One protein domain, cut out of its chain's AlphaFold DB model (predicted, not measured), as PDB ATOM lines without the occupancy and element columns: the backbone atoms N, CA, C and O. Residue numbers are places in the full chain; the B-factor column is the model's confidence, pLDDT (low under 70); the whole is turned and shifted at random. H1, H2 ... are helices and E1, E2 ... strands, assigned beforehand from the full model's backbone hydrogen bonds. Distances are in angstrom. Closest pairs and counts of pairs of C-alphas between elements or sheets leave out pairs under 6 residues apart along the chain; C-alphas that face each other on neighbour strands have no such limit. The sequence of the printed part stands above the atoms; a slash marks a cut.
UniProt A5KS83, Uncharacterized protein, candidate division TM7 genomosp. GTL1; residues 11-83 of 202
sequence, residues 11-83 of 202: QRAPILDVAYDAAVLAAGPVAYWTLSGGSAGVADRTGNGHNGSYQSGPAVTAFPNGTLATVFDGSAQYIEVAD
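What this domain is: This is residues 11 to 83 of the 202 residues of an uncharacterized protein of candidate division TM7 genomosp. GTL1 (UniProt A5KS83). Little regular structure: H1, the hairpin E2 and E3, and the strand pair E1 and E4 stand on three sides of a long loop, residues 27 to 51. The printed part has 73 residues, 28 in named elements, in the order H1 E1 E2 E3 E4; the class is mixed. It is only just compact, close to loose: radius of gyration of the C-alphas 13.1 A, spans 34 by 30 by 18 A.

How they stand to each other: In H1, residues 15 to 26, every O i to N i+4 pair is within hydrogen-bond range. E1, residues 52 to 55, and E4, residues 78 to 81, are antiparallel at 149 degrees; N 53 and O 80 are within hydrogen-bond range at 2.8 A. E2, residues 59 to 62, and E3, residues 68 to 71, form an antiparallel hairpin at 137 degrees, N 61 and O 69 within range at 2.9 A. H1 is apart from E2, E3 and E4.

Where its parts are: H1 spans 16.6 A from C-alpha 15 at (285.666, -68.181, 53.185). E1 spans 9.6 A, E2 10.7 A, E3 9.8 A, and E4 10.0 A to C-alpha 81 at (272.520, -75.650, 77.512).

The domain as a whole: The printed part has no cut. The H1 to E1 link is long. The model's pLDDT is under 70 at residues 11 to 17 and 38 to 40.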
ATOM      1  N   GLN A  11     296.523 -67.159  51.547       41.97
ATOM      2  CA  GLN A  11     295.676 -67.211  52.740       41.97
ATOM      3  C   GLN A  11     294.304 -67.745  52.301       41.97
ATOM      4  O   GLN A  11     293.625 -67.121  51.489       41.97
ATOM      5  N   ARG A  12     293.940 -68.945  52.761       50.53
ATOM      6  CA  ARG A  12     292.744 -69.688  52.321       50.53
ATOM      7  C   ARG A  12     291.729 -69.942  53.450       50.53
ATOM      8  O   ARG A  12     290.916 -70.843  53.319       50.53
ATOM      9  N   ALA A  13     291.768 -69.163  54.534       53.09
ATOM     10  CA  ALA A  13     291.129 -69.525  55.807       53.09
ATOM     11  C   ALA A  13     289.786 -68.853  56.220       53.09
ATOM     12  O   ALA A  13     289.161 -69.413  57.105       53.09
ATOM     13  N   PRO A  14     289.253 -67.750  55.642       49.97
ATOM     14  CA  PRO A  14     287.968 -67.193  56.131       49.97
ATOM     15  C   PRO A  14     286.701 -67.608  55.355       49.97
ATOM     16  O   PRO A  14     285.597 -67.435  55.850       49.97
ATOM     17  N   ILE A  15     286.822 -68.083  54.109       49.03
ATOM     18  CA  ILE A  15     285.666 -68.181  53.185       49.03
ATOM     19  C   ILE A  15     284.910 -69.514  53.314       49.03
ATOM     20  O   ILE A  15     283.704 -69.556  53.098       49.03
ATOM     21  N   LEU A  16     285.607 -70.605  53.655       57.00
ATOM     22  CA  LEU A  16     284.989 -71.935  53.757       57.00
ATOM     23  C   LEU A  16     284.136 -72.095  55.025       57.00
ATOM     24  O   LEU A  16     283.123 -72.782  54.971       57.00
ATOM     25  N   ASP A  17     284.515 -71.428  56.117       65.88
ATOM     26  CA  ASP A  17     283.790 -71.452  57.396       65.88
ATOM     27  C   ASP A  17     282.408 -70.791  57.266       65.88
ATOM     28  O   ASP A  17     281.377 -71.403  57.520       65.88
ATOM     29  N   VAL A  18     282.368 -69.585  56.682       72.38
ATOM     30  CA  VAL A  18     281.119 -68.847  56.423       72.38
ATOM     31  C   VAL A  18     280.172 -69.618  55.494       72.38
ATOM     32  O   VAL A  18     278.957 -69.515  55.636       72.38
ATOM     33  N   ALA A  19     280.704 -70.389  54.541       83.75
ATOM     34  CA  ALA A  19     279.881 -71.189  53.637       83.75
ATOM     35  C   ALA A  19     279.231 -72.390  54.344       83.75
ATOM     36  O   ALA A  19     278.075 -72.699  54.055       83.75
ATOM     37  N   TYR A  20     279.951 -73.046  55.260       87.50
ATOM     38  CA  TYR A  20     279.402 -74.142  56.056       87.50
ATOM     39  C   TYR A  20     278.363 -73.629  57.056       87.50
ATOM     40  O   TYR A  20     277.229 -74.105  57.030       87.50
ATOM     41  N   ASP A  21     278.692 -72.588  57.828       90.50
ATOM     42  CA  ASP A  21     277.758 -71.930  58.751       90.50
ATOM     43  C   ASP A  21     276.467 -71.508  58.036       90.50
ATOM     44  O   ASP A  21     275.363 -71.758  58.519       90.50
ATOM     45  N   ALA A  22     276.587 -70.894  56.853       91.88
ATOM     46  CA  ALA A  22     275.431 -70.474  56.067       91.88
ATOM     47  C   ALA A  22     274.587 -71.660  55.581       91.88
ATOM     48  O   ALA A  22     273.362 -71.558  55.570       91.88
ATOM     49  N   ALA A  23     275.213 -72.773  55.187       91.31
ATOM     50  CA  ALA A  23     274.498 -73.976  54.773       91.31
ATOM     51  C   ALA A  23     273.739 -74.616  55.944       91.31
ATOM     52  O   ALA A  23     272.577 -74.984  55.778       91.31
ATOM     53  N   VAL A  24     274.361 -74.685  57.126       93.81
ATOM     54  CA  VAL A  24     273.712 -75.182  58.346       93.81
ATOM     55  C   VAL A  24     272.534 -74.285  58.722       93.81
ATOM     56  O   VAL A  24     271.424 -74.776  58.885       93.81
ATOM     57  N   LEU A  25     272.724 -72.965  58.776       95.75
ATOM     58  CA  LEU A  25     271.647 -72.025  59.110       95.75
ATOM     59  C   LEU A  25     270.507 -72.039  58.079       95.75
ATOM     60  O   LEU A  25     269.344 -71.897  58.452       95.75
ATOM     61  N   ALA A  26     270.809 -72.254  56.795       95.19
ATOM     62  CA  ALA A  26     269.799 -72.376  55.744       95.19
ATOM     63  C   ALA A  26     268.919 -73.632  55.885       95.19
ATOM     64  O   ALA A  26     267.803 -73.640  55.365       95.19
ATOM     65  N   ALA A  27     269.383 -74.664  56.598       93.00
ATOM     66  CA  ALA A  27     268.578 -75.839  56.930       93.00
ATOM     67  C   ALA A  27     267.560 -75.576  58.061       93.00
ATOM     68  O   ALA A  27     266.726 -76.434  58.336       93.00
ATOM     69  N   GLY A  28     267.601 -74.397  58.694       95.12
ATOM     70  CA  GLY A  28     266.671 -73.987  59.747       95.12
ATOM     71  C   GLY A  28     266.741 -74.824  61.033       95.12
ATOM     72  O   GLY A  28     265.684 -75.234  61.516       95.12
ATOM     73  N   PRO A  29     267.933 -75.107  61.596       96.56
ATOM     74  CA  PRO A  29     268.030 -75.852  62.842       96.56
ATOM     75  C   PRO A  29     267.437 -75.051  64.007       96.56
ATOM     76  O   PRO A  29     267.460 -73.819  64.012       96.56
ATOM     77  N   VAL A  30     266.946 -75.761  65.024       96.94
ATOM     78  CA  VAL A  30     266.463 -75.141  66.270       96.94
ATOM     79  C   VAL A  30     267.601 -74.526  67.084       96.94
ATOM     80  O   VAL A  30     267.389 -73.512  67.733       96.94
ATOM     81  N   ALA A  31     268.812 -75.079  66.996       97.44
ATOM     82  CA  ALA A  31     270.019 -74.534  67.608       97.44
ATOM     83  C   ALA A  31     271.256 -74.902  66.780       97.44
ATOM     84  O   ALA A  31     271.288 -75.951  66.133       97.44
ATOM     85  N   TYR A  32     272.284 -74.053  66.802       96.94
ATOM     86  CA  TYR A  32     273.556 -74.339  66.137       96.94
ATOM     87  C   TYR A  32     274.737 -73.769  66.920       96.94
ATOM     88  O   TYR A  32     274.849 -72.555  67.099       96.94
ATOM     89  N   TRP A  33     275.653 -74.645  67.331       95.56
ATOM     90  CA  TRP A  33     276.846 -74.284  68.090       95.56
ATOM     91  C   TRP A  33     278.115 -74.692  67.338       95.56
ATOM     92  O   TRP A  33     278.319 -75.866  67.047       95.56
ATOM     93  N   THR A  34     279.005 -73.734  67.059       91.88
ATOM     94  CA  THR A  34     280.259 -73.996  66.317       91.88
ATOM     95  C   THR A  34     281.382 -74.559  67.186       91.88
ATOM     96  O   THR A  34     282.403 -74.991  66.666       91.88
ATOM     97  N   LEU A  35     281.210 -74.545  68.513       91.81
ATOM     98  CA  LEU A  35     282.172 -75.053  69.498       91.81
ATOM     99  C   LEU A  35     283.597 -74.518  69.297       91.81
ATOM    100  O   LEU A  35     284.576 -75.244  69.457       91.81
ATOM    101  N   SER A  36     283.724 -73.233  68.974       84.50
ATOM    102  CA  SER A  36     285.004 -72.583  68.658       84.50
ATOM    103  C   SER A  36     285.906 -72.300  69.877       84.50
ATOM    104  O   SER A  36     286.997 -71.753  69.712       84.50
ATOM    105  N   GLY A  37     285.503 -72.737  71.079       71.19
ATOM    106  CA  GLY A  37     286.305 -72.718  72.302       71.19
ATOM    107  C   GLY A  37     286.209 -71.430  73.129       71.19
ATOM    108  O   GLY A  37     285.696 -70.410  72.674       71.19
ATOM    109  N   GLY A  38     286.740 -71.473  74.358       68.56
ATOM    110  CA  GLY A  38     286.924 -70.307  75.233       68.56
ATOM    111  C   GLY A  38     286.187 -70.383  76.577       68.56
ATOM    112  O   GLY A  38     285.522 -71.358  76.895       68.56
ATOM    113  N   SER A  39     286.313 -69.332  77.391       64.75
ATOM    114  CA  SER A  39     285.694 -69.234  78.727       64.75
ATOM    115  C   SER A  39     284.421 -68.374  78.765       64.75
ATOM    116  O   SER A  39     283.867 -68.153  79.836       64.75
ATOM    117  N   ALA A  40     283.973 -67.844  77.622       68.69
ATOM    118  CA  ALA A  40     282.884 -66.862  77.532       68.69
ATOM    119  C   ALA A  40     281.504 -67.469  77.191       68.69
ATOM    120  O   ALA A  40     280.562 -66.725  76.926       68.69
ATOM    121  N   GLY A  41     281.381 -68.801  77.210       85.69
ATOM    122  CA  GLY A  41     280.181 -69.528  76.779       85.69
ATOM    123  C   GLY A  41     280.162 -69.841  75.279       85.69
ATOM    124  O   GLY A  41     281.106 -69.532  74.550       85.69
ATOM    125  N   VAL A  42     279.085 -70.484  74.829       92.50
ATOM    126  CA  VAL A  42     278.882 -70.965  73.458       92.50
ATOM    127  C   VAL A  42     277.627 -70.319  72.891       92.50
ATOM    128  O   VAL A  42     276.523 -70.587  73.353       92.50
ATOM    129  N   ALA A  43     277.782 -69.462  71.886       93.56
ATOM    130  CA  ALA A  43     276.639 -68.797  71.273       93.56
ATOM    131  C   ALA A  43     275.828 -69.763  70.397       93.56
ATOM    132  O   ALA A  43     276.399 -70.489  69.580       93.56
ATOM    133  N   ASP A  44     274.505 -69.701  70.516       96.38
ATOM    134  CA  ASP A  44     273.583 -70.278  69.543       96.38
ATOM    135  C   ASP A  44     273.501 -69.363  68.314       96.38
ATOM    136  O   ASP A  44     273.020 -68.227  68.364       96.38
ATOM    137  N   ARG A  45     274.005 -69.859  67.186       95.62
ATOM    138  CA  ARG A  45     274.123 -69.113  65.930       95.62
ATOM    139  C   ARG A  45     272.786 -68.928  65.218       95.62
ATOM    140  O   ARG A  45     272.721 -68.093  64.319       95.62
ATOM    141  N   THR A  46     271.746 -69.662  65.612       96.94
ATOM    142  CA  THR A  46     270.390 -69.493  65.064       96.94
ATOM    143  C   THR A  46     269.715 -68.230  65.593       96.94
ATOM    144  O   THR A  46     268.887 -67.640  64.906       96.94
ATOM    145  N   GLY A  47     270.107 -67.784  66.793       95.50
ATOM    146  CA  GLY A  47     269.465 -66.681  67.501       95.50
ATOM    147  C   GLY A  47     268.216 -67.083  68.293       95.50
ATOM    148  O   GLY A  47     267.552 -66.192  68.821       95.50
ATOM    149  N   ASN A  48     267.912 -68.380  68.421       97.12
ATOM    150  CA  ASN A  48     266.750 -68.881  69.166       97.12
ATOM    151  C   ASN A  48     266.944 -68.858  70.691       97.12
ATOM    152  O   ASN A  48     265.989 -69.045  71.441       97.12
ATOM    153  N   GLY A  49     268.154 -68.547  71.159       96.75
ATOM    154  CA  GLY A  49     268.434 -68.283  72.571       96.75
ATOM    155  C   GLY A  49     268.993 -69.480  73.330       96.75
ATOM    156  O   GLY A  49     269.161 -69.396  74.545       96.75
ATOM    157  N   HIS A  50     269.370 -70.550  72.629       97.50
ATOM    158  CA  HIS A  50     269.924 -71.769  73.221       97.50
ATOM    159  C   HIS A  50     271.422 -71.648  73.520       97.50
ATOM    160  O   HIS A  50     272.208 -72.533  73.197       97.50
ATOM    161  N   ASN A  51     271.864 -70.522  74.082       95.94
ATOM    162  CA  ASN A  51     273.280 -70.322  74.396       95.94
ATOM    163  C   ASN A  51     273.753 -71.354  75.431       95.94
ATOM    164  O   ASN A  51     273.090 -71.586  76.440       95.94
ATOM    165  N   GLY A  52     274.922 -71.938  75.185       94.94
ATOM    166  CA  GLY A  52     275.576 -72.873  76.087       94.94
ATOM    167  C   GLY A  52     276.611 -72.208  76.992       94.94
ATOM    168  O   GLY A  52     277.109 -71.110  76.727       94.94
ATOM    169  N   SER A  53     276.988 -72.912  78.050       94.00
ATOM    170  CA  SER A  53     278.062 -72.539  78.964       94.00
ATOM    171  C   SER A  53     279.112 -73.643  79.022       94.00
ATOM    172  O   SER A  53     278.785 -74.827  79.058       94.00
ATOM    173  N   TYR A  54     280.384 -73.253  78.978       94.25
ATOM    174  CA  TYR A  54     281.489 -74.192  79.114       94.25
ATOM    175  C   TYR A  54     281.740 -74.502  80.583       94.25
ATOM    176  O   TYR A  54     281.943 -73.588  81.383       94.25
ATOM    177  N   GLN A  55     281.827 -75.786  80.900       93.00
ATOM    178  CA  GLN A  55     282.170 -76.271  82.228       93.00
ATOM    179  C   GLN A  55     283.644 -76.677  82.269       93.00
ATOM    180  O   GLN A  55     284.170 -77.266  81.325       93.00
ATOM    181  N   SER A  56     284.330 -76.304  83.351       90.44
ATOM    182  CA  SER A  56     285.742 -76.641  83.612       90.44
ATOM    183  C   SER A  56     286.751 -76.230  82.517       90.44
ATOM    184  O   SER A  56     287.859 -76.762  82.467       90.44
ATOM    185  N   GLY A  57     286.393 -75.258  81.664       87.88
ATOM    186  CA  GLY A  57     287.295 -74.565  80.730       87.88
ATOM    187  C   GLY A  57     288.018 -75.473  79.725       87.88
ATOM    188  O   GLY A  57     289.231 -75.650  79.856       87.88
ATOM    189  N   PRO A  58     287.318 -76.025  78.717       91.00
ATOM    190  CA  PRO A  58     287.922 -76.925  77.744       91.00
ATOM    191  C   PRO A  58     288.977 -76.253  76.865       91.00
ATOM    192  O   PRO A  58     288.965 -75.040  76.624       91.00
ATOM    193  N   ALA A  59     289.896 -77.077  76.367       90.88
ATOM    194  CA  ALA A  59     290.934 -76.651  75.441       90.88
ATOM    195  C   ALA A  59     290.381 -76.486  74.013       90.88
ATOM    196  O   ALA A  59     289.213 -76.754  73.727       90.88
ATOM    197  N   VAL A  60     291.238 -76.032  73.097       91.50
ATOM    198  CA  VAL A  60     290.881 -75.772  71.696       91.50
ATOM    199  C   VAL A  60     291.815 -76.538  70.763       91.50
ATOM    200  O   VAL A  60     293.022 -76.603  70.989       91.50
ATOM    201  N   THR A  61     291.253 -77.087  69.691       92.00
ATOM    202  CA  THR A  61     291.960 -77.671  68.542       92.00
ATOM    203  C   THR A  61     291.458 -77.015  67.254       92.00
ATOM    204  O   THR A  61     290.560 -76.176  67.283       92.00
ATOM    205  N   ALA A  62     292.025 -77.393  66.111       90.75
ATOM    206  CA  ALA A  62     291.505 -77.017  64.805       90.75
ATOM    207  C   ALA A  62     290.999 -78.232  64.014       90.75
ATOM    208  O   ALA A  62     291.548 -79.337  64.114       90.75
ATOM    209  N   PHE A  63     289.978 -78.003  63.194       88.62
ATOM    210  CA  PHE A  63     289.614 -78.844  62.061       88.62
ATOM    211  C   PHE A  63     290.699 -78.795  60.968       88.62
ATOM    212  O   PHE A  63     291.507 -77.860  60.930       88.62
ATOM    213  N   PRO A  64     290.705 -79.738  60.004       87.12
ATOM    214  CA  PRO A  64     291.651 -79.719  58.884       87.12
ATOM    215  C   PRO A  64     291.561 -78.459  58.008       87.12
ATOM    216  O   PRO A  64     292.541 -78.073  57.372       87.12
ATOM    217  N   ASN A  65     290.396 -77.805  57.971       83.69
ATOM    218  CA  ASN A  65     290.181 -76.541  57.260       83.69
ATOM    219  C   ASN A  65     290.688 -75.305  58.047       83.69
ATOM    220  O   ASN A  65     290.658 -74.199  57.510       83.69
ATOM    221  N   GLY A  66     291.170 -75.488  59.283       86.88
ATOM    222  CA  GLY A  66     291.690 -74.440  60.160       86.88
ATOM    223  C   GLY A  66     290.662 -73.776  61.080       86.88
ATOM    224  O   GLY A  66     291.059 -72.907  61.856       86.88
ATOM    225  N   THR A  67     289.381 -74.154  61.023       87.25
ATOM    226  CA  THR A  67     288.360 -73.642  61.952       87.25
ATOM    227  C   THR A  67     288.553 -74.250  63.337       87.25
ATOM    228  O   THR A  67     289.106 -75.344  63.472       87.25
ATOM    229  N   LEU A  68     288.167 -73.522  64.383       90.25
ATOM    230  CA  LEU A  68     288.380 -73.966  65.761       90.25
ATOM    231  C   LEU A  68     287.335 -75.003  66.178       90.25
ATOM    232  O   LEU A  68     286.187 -74.946  65.753       90.25
ATOM    233  N   ALA A  69     287.750 -75.910  67.055       92.00
ATOM    234  CA  ALA A  69     286.896 -76.874  67.727       92.00
ATOM    235  C   ALA A  69     287.280 -76.977  69.205       92.00
ATOM    236  O   ALA A  69     288.418 -76.698  69.592       92.00
ATOM    237  N   THR A  70     286.345 -77.432  70.029       94.44
ATOM    238  CA  THR A  70     286.563 -77.638  71.462       94.44
ATOM    239  C   THR A  70     287.131 -79.033  71.715       94.44
ATOM    240  O   THR A  70     286.679 -80.004  71.114       94.44
ATOM    241  N   VAL A  71     288.102 -79.134  72.622       94.56
ATOM    242  CA  VAL A  71     288.634 -80.403  73.137       94.56
ATOM    243  C   VAL A  71     288.148 -80.590  74.567       94.56
ATOM    244  O   VAL A  71     288.464 -79.773  75.433       94.56
ATOM    245  N   PHE A  72     287.409 -81.672  74.801       94.69
ATOM    246  CA  PHE A  72     286.958 -82.086  76.127       94.69
ATOM    247  C   PHE A  72     287.900 -83.149  76.694       94.69
ATOM    248  O   PHE A  72     288.322 -84.054  75.974       94.69
ATOM    249  N   ASP A  73     288.214 -83.049  77.984       93.19
ATOM    250  CA  ASP A  73     289.117 -83.966  78.690       93.19
ATOM    251  C   ASP A  73     288.525 -85.353  78.991       93.19
ATOM    252  O   ASP A  73     289.247 -86.244  79.435       93.19
ATOM    253  N   GLY A  74     287.224 -85.541  78.750       92.69
ATOM    254  CA  GLY A  74     286.515 -86.784  79.049       92.69
ATOM    255  C   GLY A  74     286.274 -87.020  80.542       92.69
ATOM    256  O   GLY A  74     286.009 -88.152  80.931       92.69
ATOM    257  N   SER A  75     286.380 -85.985  81.384       91.31
ATOM    258  CA  SER A  75     286.197 -86.095  82.834       91.31
ATOM    259  C   SER A  75     285.260 -85.026  83.397       91.31
ATOM    260  O   SER A  75     284.197 -85.361  83.913       91.31
ATOM    261  N   ALA A  76     285.624 -83.744  83.309       91.69
ATOM    262  CA  ALA A  76     284.891 -82.658  83.971       91.69
ATOM    263  C   ALA A  76     284.452 -81.544  83.013       91.69
ATOM    264  O   ALA A  76     283.787 -80.591  83.435       91.69
ATOM    265  N   GLN A  77     284.847 -81.630  81.742       93.75
ATOM    266  CA  GLN A  77     284.582 -80.614  80.734       93.75
ATOM    267  C   GLN A  77     283.419 -81.014  79.834       93.75
ATOM    268  O   GLN A  77     283.437 -82.064  79.200       93.75
ATOM    269  N   TYR A  78     282.434 -80.130  79.733       93.94
ATOM    270  CA  TYR A  78     281.287 -80.271  78.842       93.94
ATOM    271  C   TYR A  78     280.702 -78.894  78.519       93.94
ATOM    272  O   TYR A  78     281.139 -77.871  79.055       93.94
ATOM    273  N   ILE A  79     279.734 -78.868  77.608       95.12
ATOM    274  CA  ILE A  79     278.876 -77.705  77.386       95.12
ATOM    275  C   ILE A  79     277.509 -78.034  77.946       95.12
ATOM    276  O   ILE A  79     276.966 -79.102  77.677       95.12
ATOM    277  N   GLU A  80     276.953 -77.088  78.680       95.31
ATOM    278  CA  GLU A  80     275.601 -77.171  79.199       95.31
ATOM    279  C   GLU A  80     274.728 -76.103  78.551       95.31
ATOM    280  O   GLU A  80     275.108 -74.931  78.495       95.31
ATOM    281  N   VAL A  81     273.561 -76.517  78.070       96.81
ATOM    282  CA  VAL A  81     272.520 -75.650  77.512       96.81
ATOM    283  C   VAL A  81     271.292 -75.793  78.401       96.81
ATOM    284  O   VAL A  81     270.977 -76.898  78.845       96.81
ATOM    285  N   ALA A  82     270.610 -74.681  78.675       96.75
ATOM    286  CA  ALA A  82     269.393 -74.698  79.477       96.75
ATOM    287  C   ALA A  82     268.301 -75.572  78.835       96.75
ATOM    288  O   ALA A  82     268.209 -75.684  77.613       96.75
ATOM    289  N   ASP A  83     267.457 -76.167  79.677       95.19
ATOM    290  CA  ASP A  83     266.289 -76.919  79.226       95.19
ATOM    291  C   ASP A  83     265.365 -76.061  78.344       95.19
ATOM    292  O   ASP A  83     265.038 -74.923  78.689       95.19
TER     293      ASP A  83